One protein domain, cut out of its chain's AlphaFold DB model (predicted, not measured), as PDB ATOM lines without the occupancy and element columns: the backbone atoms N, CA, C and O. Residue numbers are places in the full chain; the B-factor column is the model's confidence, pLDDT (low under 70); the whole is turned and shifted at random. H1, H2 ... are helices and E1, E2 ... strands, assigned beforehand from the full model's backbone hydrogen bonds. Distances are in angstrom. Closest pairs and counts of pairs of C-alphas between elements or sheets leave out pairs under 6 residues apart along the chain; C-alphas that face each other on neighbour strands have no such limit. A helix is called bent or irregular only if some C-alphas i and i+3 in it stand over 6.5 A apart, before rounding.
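This is residues 6 to 78 of the 78 residues of an uncharacterized protein of Ancylostoma ceylanicum (UniProt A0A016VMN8). A helical hairpin, H1 and H2, covers one face of a small antiparallel sheet, E1 - E2 - E3, in two layers; short H3 lies near one end of the long axis. The strands form a meander, each the neighbour of the one before. The printed part has 73 residues, in order H1 H2 E1 E2 E3 H3, class mixed; it is compact, radius of gyration of the C-alphas 11.7 A, spanning 37 by 22 by 19 A.

H1, residues 6 to 15, 16.5 A, starts at C-alpha 6 (121.806, 125.275, 110.417) and is irregular: C-alphas 12 and 15 are 7.2 A apart. H2 is 20 to 33, 20.0 A; E1 36 to 44, 20.2 A, bends by 55 degrees at 41; E2 47 to 55, 22.0 A; E3 59 to 62, 10.3 A. H3, 71 to 76, 8.5 A, ends at C-alpha 76 (107.399, 116.252, 93.154).

Within hydrogen-bond range are N 40 and O 51, 2.8 A, between E1 and E2, and N 52 and O 61, 2.8 A, between E2 and E3. H1 and H2 touch, closest C-alphas Met 14 and Gly 20, 4.0 A. H3 only grazes the sheet. H2 and H3 have every O i to N i+4 pair in range; H1 has 1 of 6, and 3 of 7 at i+3.

The printed part has no cut and no long link; pLDDT is under 70 in 26 residues, among them 64 to 78.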
ATOM      1  N   ALA A   6     121.283 123.912 110.348       44.81
ATOM      2  CA  ALA A   6     121.806 125.275 110.417       44.81
ATOM      3  C   ALA A   6     120.895 126.300 109.721       44.81
ATOM      4  O   ALA A   6     120.895 127.469 110.088       44.81
ATOM      5  N   HIS A   7     120.087 125.897 108.735       49.66
ATOM      6  CA  HIS A   7     119.319 126.846 107.923       49.66
ATOM      7  C   HIS A   7     118.059 127.400 108.597       49.66
ATOM      8  O   HIS A   7     117.560 128.450 108.192       49.66
ATOM      9  N   VAL A   8     117.553 126.718 109.622       51.38
ATOM     10  CA  VAL A   8     116.391 127.168 110.399       51.38
ATOM     11  C   VAL A   8     116.750 128.419 111.199       51.38
ATOM     12  O   VAL A   8     115.974 129.367 111.232       51.38
ATOM     13  N   ASP A   9     117.966 128.454 111.751       57.59
ATOM     14  CA  ASP A   9     118.477 129.566 112.557       57.59
ATOM     15  C   ASP A   9     119.230 130.630 111.735       57.59
ATOM     16  O   ASP A   9     119.508 131.733 112.199       57.59
ATOM     17  N   VAL A  10     119.519 130.355 110.460       61.34
ATOM     18  CA  VAL A  10     120.171 131.313 109.548       61.34
ATOM     19  C   VAL A  10     119.371 132.619 109.462       61.34
ATOM     20  O   VAL A  10     119.949 133.701 109.528       61.34
ATOM     21  N   CYS A  11     118.037 132.563 109.429       70.06
ATOM     22  CA  CYS A  11     117.219 133.777 109.436       70.06
ATOM     23  C   CYS A  11     117.160 134.484 110.802       70.06
ATOM     24  O   CYS A  11     116.885 135.683 110.832       70.06
ATOM     25  N   SER A  12     117.493 133.822 111.917       69.31
ATOM     26  CA  SER A  12     117.628 134.474 113.232       69.31
ATOM     27  C   SER A  12     118.690 135.574 113.196       69.31
ATOM     28  O   SER A  12     118.517 136.638 113.790       69.31
ATOM     29  N   LYS A  13     119.750 135.376 112.400       68.06
ATOM     30  CA  LYS A  13     120.836 136.348 112.204       68.06
ATOM     31  C   LYS A  13     120.555 137.380 111.104       68.06
ATOM     32  O   LYS A  13     121.457 138.143 110.763       68.06
ATOM     33  N   MET A  14     119.327 137.467 110.571       71.69
ATOM     34  CA  MET A  14     118.995 138.467 109.541       71.69
ATOM     35  C   MET A  14     119.087 139.914 110.038       71.69
ATOM     36  O   MET A  14     119.321 140.805 109.227       71.69
ATOM     37  N   ASP A  15     118.936 140.130 111.350       70.31
ATOM     38  CA  ASP A  15     119.082 141.449 111.987       70.31
ATOM     39  C   ASP A  15     120.547 141.836 112.210       70.31
ATOM     40  O   ASP A  15     120.855 142.982 112.527       70.31
ATOM     41  N   SER A  16     121.486 140.898 112.051       71.88
ATOM     42  CA  SER A  16     122.903 141.232 112.146       71.88
ATOM     43  C   SER A  16     123.324 142.032 110.920       71.88
ATOM     44  O   SER A  16     123.332 141.501 109.814       71.88
ATOM     45  N   ALA A  17     123.788 143.268 111.110       68.31
ATOM     46  CA  ALA A  17     124.263 144.127 110.020       68.31
ATOM     47  C   ALA A  17     125.360 143.472 109.149       68.31
ATOM     48  O   ALA A  17     125.413 143.694 107.942       68.31
ATOM     49  N   ARG A  18     126.203 142.612 109.740       71.62
ATOM     50  CA  ARG A  18     127.245 141.857 109.018       71.62
ATOM     51  C   ARG A  18     126.731 140.627 108.279       71.62
ATOM     52  O   ARG A  18     127.204 140.327 107.189       71.62
ATOM     53  N   LEU A  19     125.816 139.881 108.891       71.44
ATOM     54  CA  LEU A  19     125.419 138.560 108.398       71.44
ATOM     55  C   LEU A  19     124.096 138.591 107.638       71.44
ATOM     56  O   LEU A  19     123.839 137.666 106.880       71.44
ATOM     57  N   GLY A  20     123.303 139.659 107.762       70.69
ATOM     58  CA  GLY A  20     121.950 139.784 107.222       70.69
ATOM     59  C   GLY A  20     121.848 139.546 105.718       70.69
ATOM     60  O   GLY A  20     120.933 138.860 105.263       70.69
ATOM     61  N   ARG A  21     122.816 140.049 104.938       76.12
ATOM     62  CA  ARG A  21     122.911 139.752 103.497       76.12
ATOM     63  C   ARG A  21     123.249 138.290 103.240       76.12
ATOM     64  O   ARG A  21     122.544 137.637 102.478       76.12
ATOM     65  N   VAL A  22     124.274 137.780 103.922       79.06
ATOM     66  CA  VAL A  22     124.751 136.402 103.758       79.06
ATOM     67  C   VAL A  22     123.636 135.413 104.069       79.06
ATOM     68  O   VAL A  22     123.403 134.489 103.300       79.06
ATOM     69  N   VAL A  23     122.887 135.621 105.152       77.75
ATOM     70  CA  VAL A  23     121.815 134.696 105.531       77.75
ATOM     71  C   VAL A  23     120.632 134.732 104.566       77.75
ATOM     72  O   VAL A  23     120.063 133.680 104.272       77.75
ATOM     73  N   ARG A  24     120.307 135.900 103.996       77.12
ATOM     74  CA  ARG A  24     119.310 136.004 102.919       77.12
ATOM     75  C   ARG A  24     119.776 135.277 101.660       77.12
ATOM     76  O   ARG A  24     119.001 134.513 101.098       77.12
ATOM     77  N   GLU A  25     121.033 135.452 101.258       81.88
ATOM     78  CA  GLU A  25     121.600 134.745 100.102       81.88
ATOM     79  C   GLU A  25     121.666 133.232 100.315       81.88
ATOM     80  O   GLU A  25     121.381 132.470  99.396       81.88
ATOM     81  N   VAL A  26     122.019 132.777 101.518       81.06
ATOM     82  CA  VAL A  26     122.041 131.349 101.855       81.06
ATOM     83  C   VAL A  26     120.633 130.763 101.787       81.06
ATOM     84  O   VAL A  26     120.454 129.695 101.206       81.06
ATOM     85  N   CYS A  27     119.637 131.467 102.333       78.75
ATOM     86  CA  CYS A  27     118.229 131.086 102.232       78.75
ATOM     87  C   CYS A  27     117.779 130.999 100.761       78.75
ATOM     88  O   CYS A  27     117.258 129.969 100.336       78.75
ATOM     89  N   ASP A  28     118.063 132.026  99.956       82.75
ATOM     90  CA  ASP A  28     117.715 132.055  98.532       82.75
ATOM     91  C   ASP A  28     118.395 130.933  97.734       82.75
ATOM     92  O   ASP A  28     117.732 130.200  96.999       82.75
ATOM     93  N   LYS A  29     119.701 130.718  97.933       81.69
ATOM     94  CA  LYS A  29     120.444 129.628  97.282       81.69
ATOM     95  C   LYS A  29     119.919 128.255  97.680       81.69
ATOM     96  O   LYS A  29     119.799 127.389  96.816       81.69
ATOM     97  N   ALA A  30     119.583 128.051  98.953       77.81
ATOM     98  CA  ALA A  30     119.013 126.791  99.418       77.81
ATOM     99  C   ALA A  30     117.651 126.517  98.759       77.81
ATOM    100  O   ALA A  30     117.409 125.408  98.283       77.81
ATOM    101  N   CYS A  31     116.795 127.534  98.645       79.19
ATOM    102  CA  CYS A  31     115.511 127.430  97.952       79.19
ATOM    103  C   CYS A  31     115.680 127.184  96.444       79.19
ATOM    104  O   CYS A  31     115.013 126.318  95.876       79.19
ATOM    105  N   LYS A  32     116.618 127.870  95.787       80.25
ATOM    106  CA  LYS A  32     116.934 127.646  94.366       80.25
ATOM    107  C   LYS A  32     117.479 126.246  94.099       80.25
ATOM    108  O   LYS A  32     117.072 125.615  93.125       80.25
ATOM    109  N   ALA A  33     118.315 125.710  94.990       79.12
ATOM    110  CA  ALA A  33     118.783 124.322  94.914       79.12
ATOM    111  C   ALA A  33     117.625 123.308  94.992       79.12
ATOM    112  O   ALA A  33     117.722 122.201  94.468       79.12
ATOM    113  N   LYS A  34     116.506 123.705  95.603       73.44
ATOM    114  CA  LYS A  34     115.256 122.944  95.702       73.44
ATOM    115  C   LYS A  34     114.263 123.271  94.576       73.44
ATOM    116  O   LYS A  34     113.094 122.932  94.692       73.44
ATOM    117  N   ARG A  35     114.703 123.900  93.477       78.88
ATOM    118  CA  ARG A  35     113.862 124.320  92.333       78.88
ATOM    119  C   ARG A  35     112.739 125.301  92.705       78.88
ATOM    120  O   ARG A  35     111.675 125.296  92.089       78.88
ATOM    121  N   CYS A  36     112.972 126.148  93.700       82.50
ATOM    122  CA  CYS A  36     112.089 127.267  94.009       82.50
ATOM    123  C   CYS A  36     112.558 128.546  93.317       82.50
ATOM    124  O   CYS A  36     113.739 128.698  92.997       82.50
ATOM    125  N   LYS A  37     111.629 129.481  93.105       85.38
ATOM    126  CA  LYS A  37     111.908 130.747  92.415       85.38
ATOM    127  C   LYS A  37     112.725 131.711  93.279       85.38
ATOM    128  O   LYS A  37     113.614 132.386  92.769       85.38
ATOM    129  N   GLU A  38     112.421 131.760  94.575       85.75
ATOM    130  CA  GLU A  38     113.040 132.678  95.536       85.75
ATOM    131  C   GLU A  38     113.035 132.073  96.949       85.75
ATOM    132  O   GLU A  38     112.110 131.346  97.314       85.75
ATOM    133  N   GLY A  39     114.043 132.397  97.762       84.62
ATOM    134  CA  GLY A  39     114.017 132.193  99.213       84.62
ATOM    135  C   GLY A  39     114.013 133.510  99.984       84.62
ATOM    136  O   GLY A  39     114.835 134.391  99.739       84.62
ATOM    137  N   LYS A  40     113.109 133.643 100.959       83.38
ATOM    138  CA  LYS A  40     113.014 134.809 101.846       83.38
ATOM    139  C   LYS A  40     112.942 134.400 103.305       83.38
ATOM    140  O   LYS A  40     112.215 133.489 103.674       83.38
ATOM    141  N   CYS A  41     113.631 135.147 104.161       81.44
ATOM    142  CA  CYS A  41     113.415 135.046 105.597       81.44
ATOM    143  C   CYS A  41     112.049 135.641 105.960       81.44
ATOM    144  O   CYS A  41     111.799 136.822 105.718       81.44
ATOM    145  N   TRP A  42     111.176 134.819 106.529       79.31
ATOM    146  CA  TRP A  42     109.884 135.203 107.080       79.31
ATOM    147  C   TRP A  42     109.964 135.309 108.600       79.31
ATOM    148  O   TRP A  42     110.537 134.446 109.268       79.31
ATOM    149  N   LEU A  43     109.355 136.364 109.144       72.50
ATOM    150  CA  LEU A  43     109.069 136.467 110.571       72.50
ATOM    151  C   LEU A  43     107.764 135.718 110.861       72.50
ATOM    152  O   LEU A  43     106.695 136.122 110.408       72.50
ATOM    153  N   LEU A  44     107.850 134.644 111.632       67.94
ATOM    154  CA  LEU A  44     106.710 134.018 112.291       67.94
ATOM    155  C   LEU A  44     106.603 134.569 113.719       67.94
ATOM    156  O   LEU A  44     107.591 135.025 114.294       67.94
ATOM    157  N   ARG A  45     105.413 134.478 114.333       62.31
ATOM    158  CA  ARG A  45     105.217 134.874 115.745       62.31
ATOM    159  C   ARG A  45     106.174 134.162 116.711       62.31
ATOM    160  O   ARG A  45     106.486 134.708 117.758       62.31
ATOM    161  N   THR A  46     106.630 132.964 116.354       64.75
ATOM    162  CA  THR A  46     107.518 132.112 117.158       64.75
ATOM    163  C   THR A  46     108.997 132.201 116.773       64.75
ATOM    164  O   THR A  46     109.820 131.559 117.419       64.75
ATOM    165  N   GLY A  47     109.368 132.966 115.741       70.75
ATOM    166  CA  GLY A  47     110.762 133.085 115.310       70.75
ATOM    167  C   GLY A  47     110.919 133.429 113.834       70.75
ATOM    168  O   GLY A  47     109.949 133.575 113.097       70.75
ATOM    169  N   LYS A  48     112.163 133.561 113.380       76.25
ATOM    170  CA  LYS A  48     112.477 133.826 111.972       76.25
ATOM    171  C   LYS A  48     112.836 132.527 111.281       76.25
ATOM    172  O   LYS A  48     113.692 131.801 111.764       76.25
ATOM    173  N   THR A  49     112.224 132.258 110.136       76.62
ATOM    174  CA  THR A  49     112.507 131.056 109.347       76.62
ATOM    175  C   THR A  49     112.736 131.406 107.887       76.62
ATOM    176  O   THR A  49     112.239 132.415 107.394       76.62
ATOM    177  N   CYS A  50     113.490 130.577 107.174       78.06
ATOM    178  CA  CYS A  50     113.628 130.704 105.730       78.06
ATOM    179  C   CYS A  50     112.405 130.073 105.050       78.06
ATOM    180  O   CYS A  50     112.114 128.898 105.262       78.06
ATOM    181  N   ALA A  51     111.695 130.842 104.231       83.12
ATOM    182  CA  ALA A  51     110.570 130.409 103.419       83.12
ATOM    183  C   ALA A  51     110.956 130.442 101.938       83.12
ATOM    184  O   ALA A  51     111.391 131.463 101.408       83.12
ATOM    185  N   CYS A  52     110.776 129.316 101.261       84.50
ATOM    186  CA  CYS A  52     110.963 129.192  99.830       84.50
ATOM    187  C   CYS A  52     109.641 129.468  99.121       84.50
ATOM    188  O   CYS A  52     108.649 128.774  99.341       84.50
ATOM    189  N   LEU A  53     109.633 130.497  98.283       84.00
ATOM    190  CA  LEU A  53     108.479 130.973  97.535       84.00
ATOM    191  C   LEU A  53     108.487 130.383  96.127       84.00
ATOM    192  O   LEU A  53     109.541 130.214  95.505       84.00
ATOM    193  N   ALA A  54     107.285 130.120  95.616       83.00
ATOM    194  CA  ALA A  54     107.069 129.604  94.271       83.00
ATOM    195  C   ALA A  54     107.942 128.370  93.952       83.00
ATOM    196  O   ALA A  54     108.682 128.337  92.970       83.00
ATOM    197  N   CYS A  55     107.865 127.362  94.819       78.19
ATOM    198  CA  CYS A  55     108.419 126.027  94.612       78.19
ATOM    199  C   CYS A  55     107.433 125.147  93.832       78.19
ATOM    200  O   CYS A  55     106.229 125.180  94.108       78.19
ATOM    201  N   GLY A  56     107.925 124.328  92.895       74.25
ATOM    202  CA  GLY A  56     107.080 123.401  92.124       74.25
ATOM    203  C   GLY A  56     105.957 124.136  91.376       74.25
ATOM    204  O   GLY A  56     106.234 125.065  90.620       74.25
ATOM    205  N   LYS A  57     104.685 123.796  91.640       71.56
ATOM    206  CA  LYS A  57     103.488 124.501  91.117       71.56
ATOM    207  C   LYS A  57     103.191 125.857  91.780       71.56
ATOM    208  O   LYS A  57     102.038 126.244  91.941       71.56
ATOM    209  N   GLY A  58     104.216 126.596  92.193       75.19
ATOM    210  CA  GLY A  58     104.036 127.933  92.767       75.19
ATOM    211  C   GLY A  58     103.639 127.950  94.247       75.19
ATOM    212  O   GLY A  58     103.184 128.978  94.739       75.19
ATOM    213  N   LYS A  59     103.828 126.844  94.974       78.75
ATOM    214  CA  LYS A  59     103.549 126.783  96.415       78.75
ATOM    215  C   LYS A  59     104.716 127.328  97.235       78.75
ATOM    216  O   LYS A  59     105.870 127.287  96.810       78.75
ATOM    217  N   THR A  60     104.405 127.828  98.423       80.38
ATOM    218  CA  THR A  60     105.396 128.340  99.376       80.38
ATOM    219  C   THR A  60     105.606 127.311 100.473       80.38
ATOM    220  O   THR A  60     104.637 126.848 101.073       80.38
ATOM    221  N   TYR A  61     106.861 126.972 100.752       78.00
ATOM    222  CA  TYR A  61     107.220 126.012 101.791       78.00
ATOM    223  C   TYR A  61     108.295 126.587 102.710       78.00
ATOM    224  O   TYR A  61     109.233 127.224 102.230       78.00
ATOM    225  N   PRO A  62     108.226 126.334 104.025       75.31
ATOM    226  CA  PRO A  62     109.357 126.607 104.893       75.31
ATOM    227  C   PRO A  62     110.537 125.719 104.476       75.31
ATOM    228  O   PRO A  62     110.373 124.520 104.239       75.31
ATOM    229  N   LEU A  63     111.740 126.288 104.419       72.12
ATOM    230  CA  LEU A  63     112.965 125.576 104.046       72.12
ATOM    231  C   LEU A  63     113.200 124.360 104.947       72.12
ATOM    232  O   LEU A  63     113.721 123.350 104.495       72.12
ATOM    233  N   GLN A  64     112.753 124.423 106.201       69.75
ATOM    234  CA  GLN A  64     112.805 123.314 107.151       69.75
ATOM    235  C   GLN A  64     112.013 122.083 106.668       69.75
ATOM    236  O   GLN A  64     112.489 120.960 106.807       69.75
ATOM    237  N   ALA A  65     110.867 122.283 106.007       67.12
ATOM    238  CA  ALA A  65     110.115 121.203 105.360       67.12
ATOM    239  C   ALA A  65     110.824 120.676 104.098       67.12
ATOM    240  O   ALA A  65     110.723 119.495 103.776       67.12
ATOM    241  N   LEU A  66     111.597 121.532 103.421       65.38
ATOM    242  CA  LEU A  66     112.425 121.178 102.259       65.38
ATOM    243  C   LEU A  66     113.831 120.665 102.632       65.38
ATOM    244  O   LEU A  66     114.626 120.306 101.756       65.38
ATOM    245  N   GLY A  67     114.155 120.624 103.920       61.47
ATOM    246  CA  GLY A  67     115.418 120.125 104.443       61.47
ATOM    247  C   GLY A  67     115.418 118.617 104.696       61.47
ATOM    248  O   GLY A  67     116.463 117.985 104.603       61.47
ATOM    249  N   GLY A  68     114.258 118.029 104.994       59.50
ATOM    250  CA  GLY A  68     114.133 116.600 105.291       59.50
ATOM    251  C   GLY A  68     114.103 115.696 104.048       59.50
ATOM    252  O   GLY A  68     113.980 116.186 102.925       59.50
ATOM    253  N   PRO A  69     114.130 114.363 104.225       52.88
ATOM    254  CA  PRO A  69     113.971 113.395 103.129       52.88
ATOM    255  C   PRO A  69     112.626 113.539 102.389       52.88
ATOM    256  O   PRO A  69     112.512 113.173 101.225       52.88
ATOM    257  N   MET A  70     111.626 114.149 103.035       52.94
ATOM    258  CA  MET A  70     110.316 114.492 102.459       52.94
ATOM    259  C   MET A  70     110.343 115.681 101.484       52.94
ATOM    260  O   MET A  70     109.346 115.953 100.819       52.94
ATOM    261  N   ALA A  71     111.468 116.389 101.365       59.47
ATOM    262  CA  ALA A  71     111.595 117.546 100.487       59.47
ATOM    263  C   ALA A  71     111.396 117.202  99.009       59.47
ATOM    264  O   ALA A  71     110.718 117.938  98.298       59.47
ATOM    265  N   ASP A  72     111.977 116.084  98.562       56.50
ATOM    266  CA  ASP A  72     111.821 115.618  97.183       56.50
ATOM    267  C   ASP A  72     110.349 115.287  96.906       56.50
ATOM    268  O   ASP A  72     109.804 115.698  95.889       56.50
ATOM    269  N   LEU A  73     109.664 114.669  97.876       57.31
ATOM    270  CA  LEU A  73     108.244 114.328  97.776       57.31
ATOM    271  C   LEU A  73     107.349 115.576  97.674       57.31
ATOM    272  O   LEU A  73     106.475 115.636  96.812       57.31
ATOM    273  N   LEU A  74     107.595 116.596  98.505       59.81
ATOM    274  CA  LEU A  74     106.845 117.859  98.497       59.81
ATOM    275  C   LEU A  74     107.025 118.643  97.192       59.81
ATOM    276  O   LEU A  74     106.083 119.274  96.716       59.81
ATOM    277  N   LEU A  75     108.220 118.588  96.601       58.62
ATOM    278  CA  LEU A  75     108.525 119.239  95.325       58.62
ATOM    279  C   LEU A  75     107.955 118.479  94.123       58.62
ATOM    280  O   LEU A  75     107.645 119.097  93.109       58.62
ATOM    281  N   LYS A  76     107.821 117.154  94.236       57.16
ATOM    282  CA  LYS A  76     107.399 116.252  93.154       57.16
ATOM    283  C   LYS A  76     105.886 116.017  93.118       57.16
ATOM    284  O   LYS A  76     105.343 115.790  92.045       57.16
ATOM    285  N   MET A  77     105.204 116.117  94.264       52.84
ATOM    286  CA  MET A  77     103.734 116.189  94.351       52.84
ATOM    287  C   MET A  77     103.183 117.601  94.098       52.84
ATOM    288  O   MET A  77     101.964 117.770  94.004       52.84
ATOM    289  N   GLY A  78     104.075 118.596  94.015       44.66
ATOM    290  CA  GLY A  78     103.785 119.981  93.655       44.66
ATOM    291  C   GLY A  78     102.991 120.067  92.376       44.66
ATOM    292  O   GLY A  78     103.432 119.557  91.327       44.66
TER     293      GLY A  78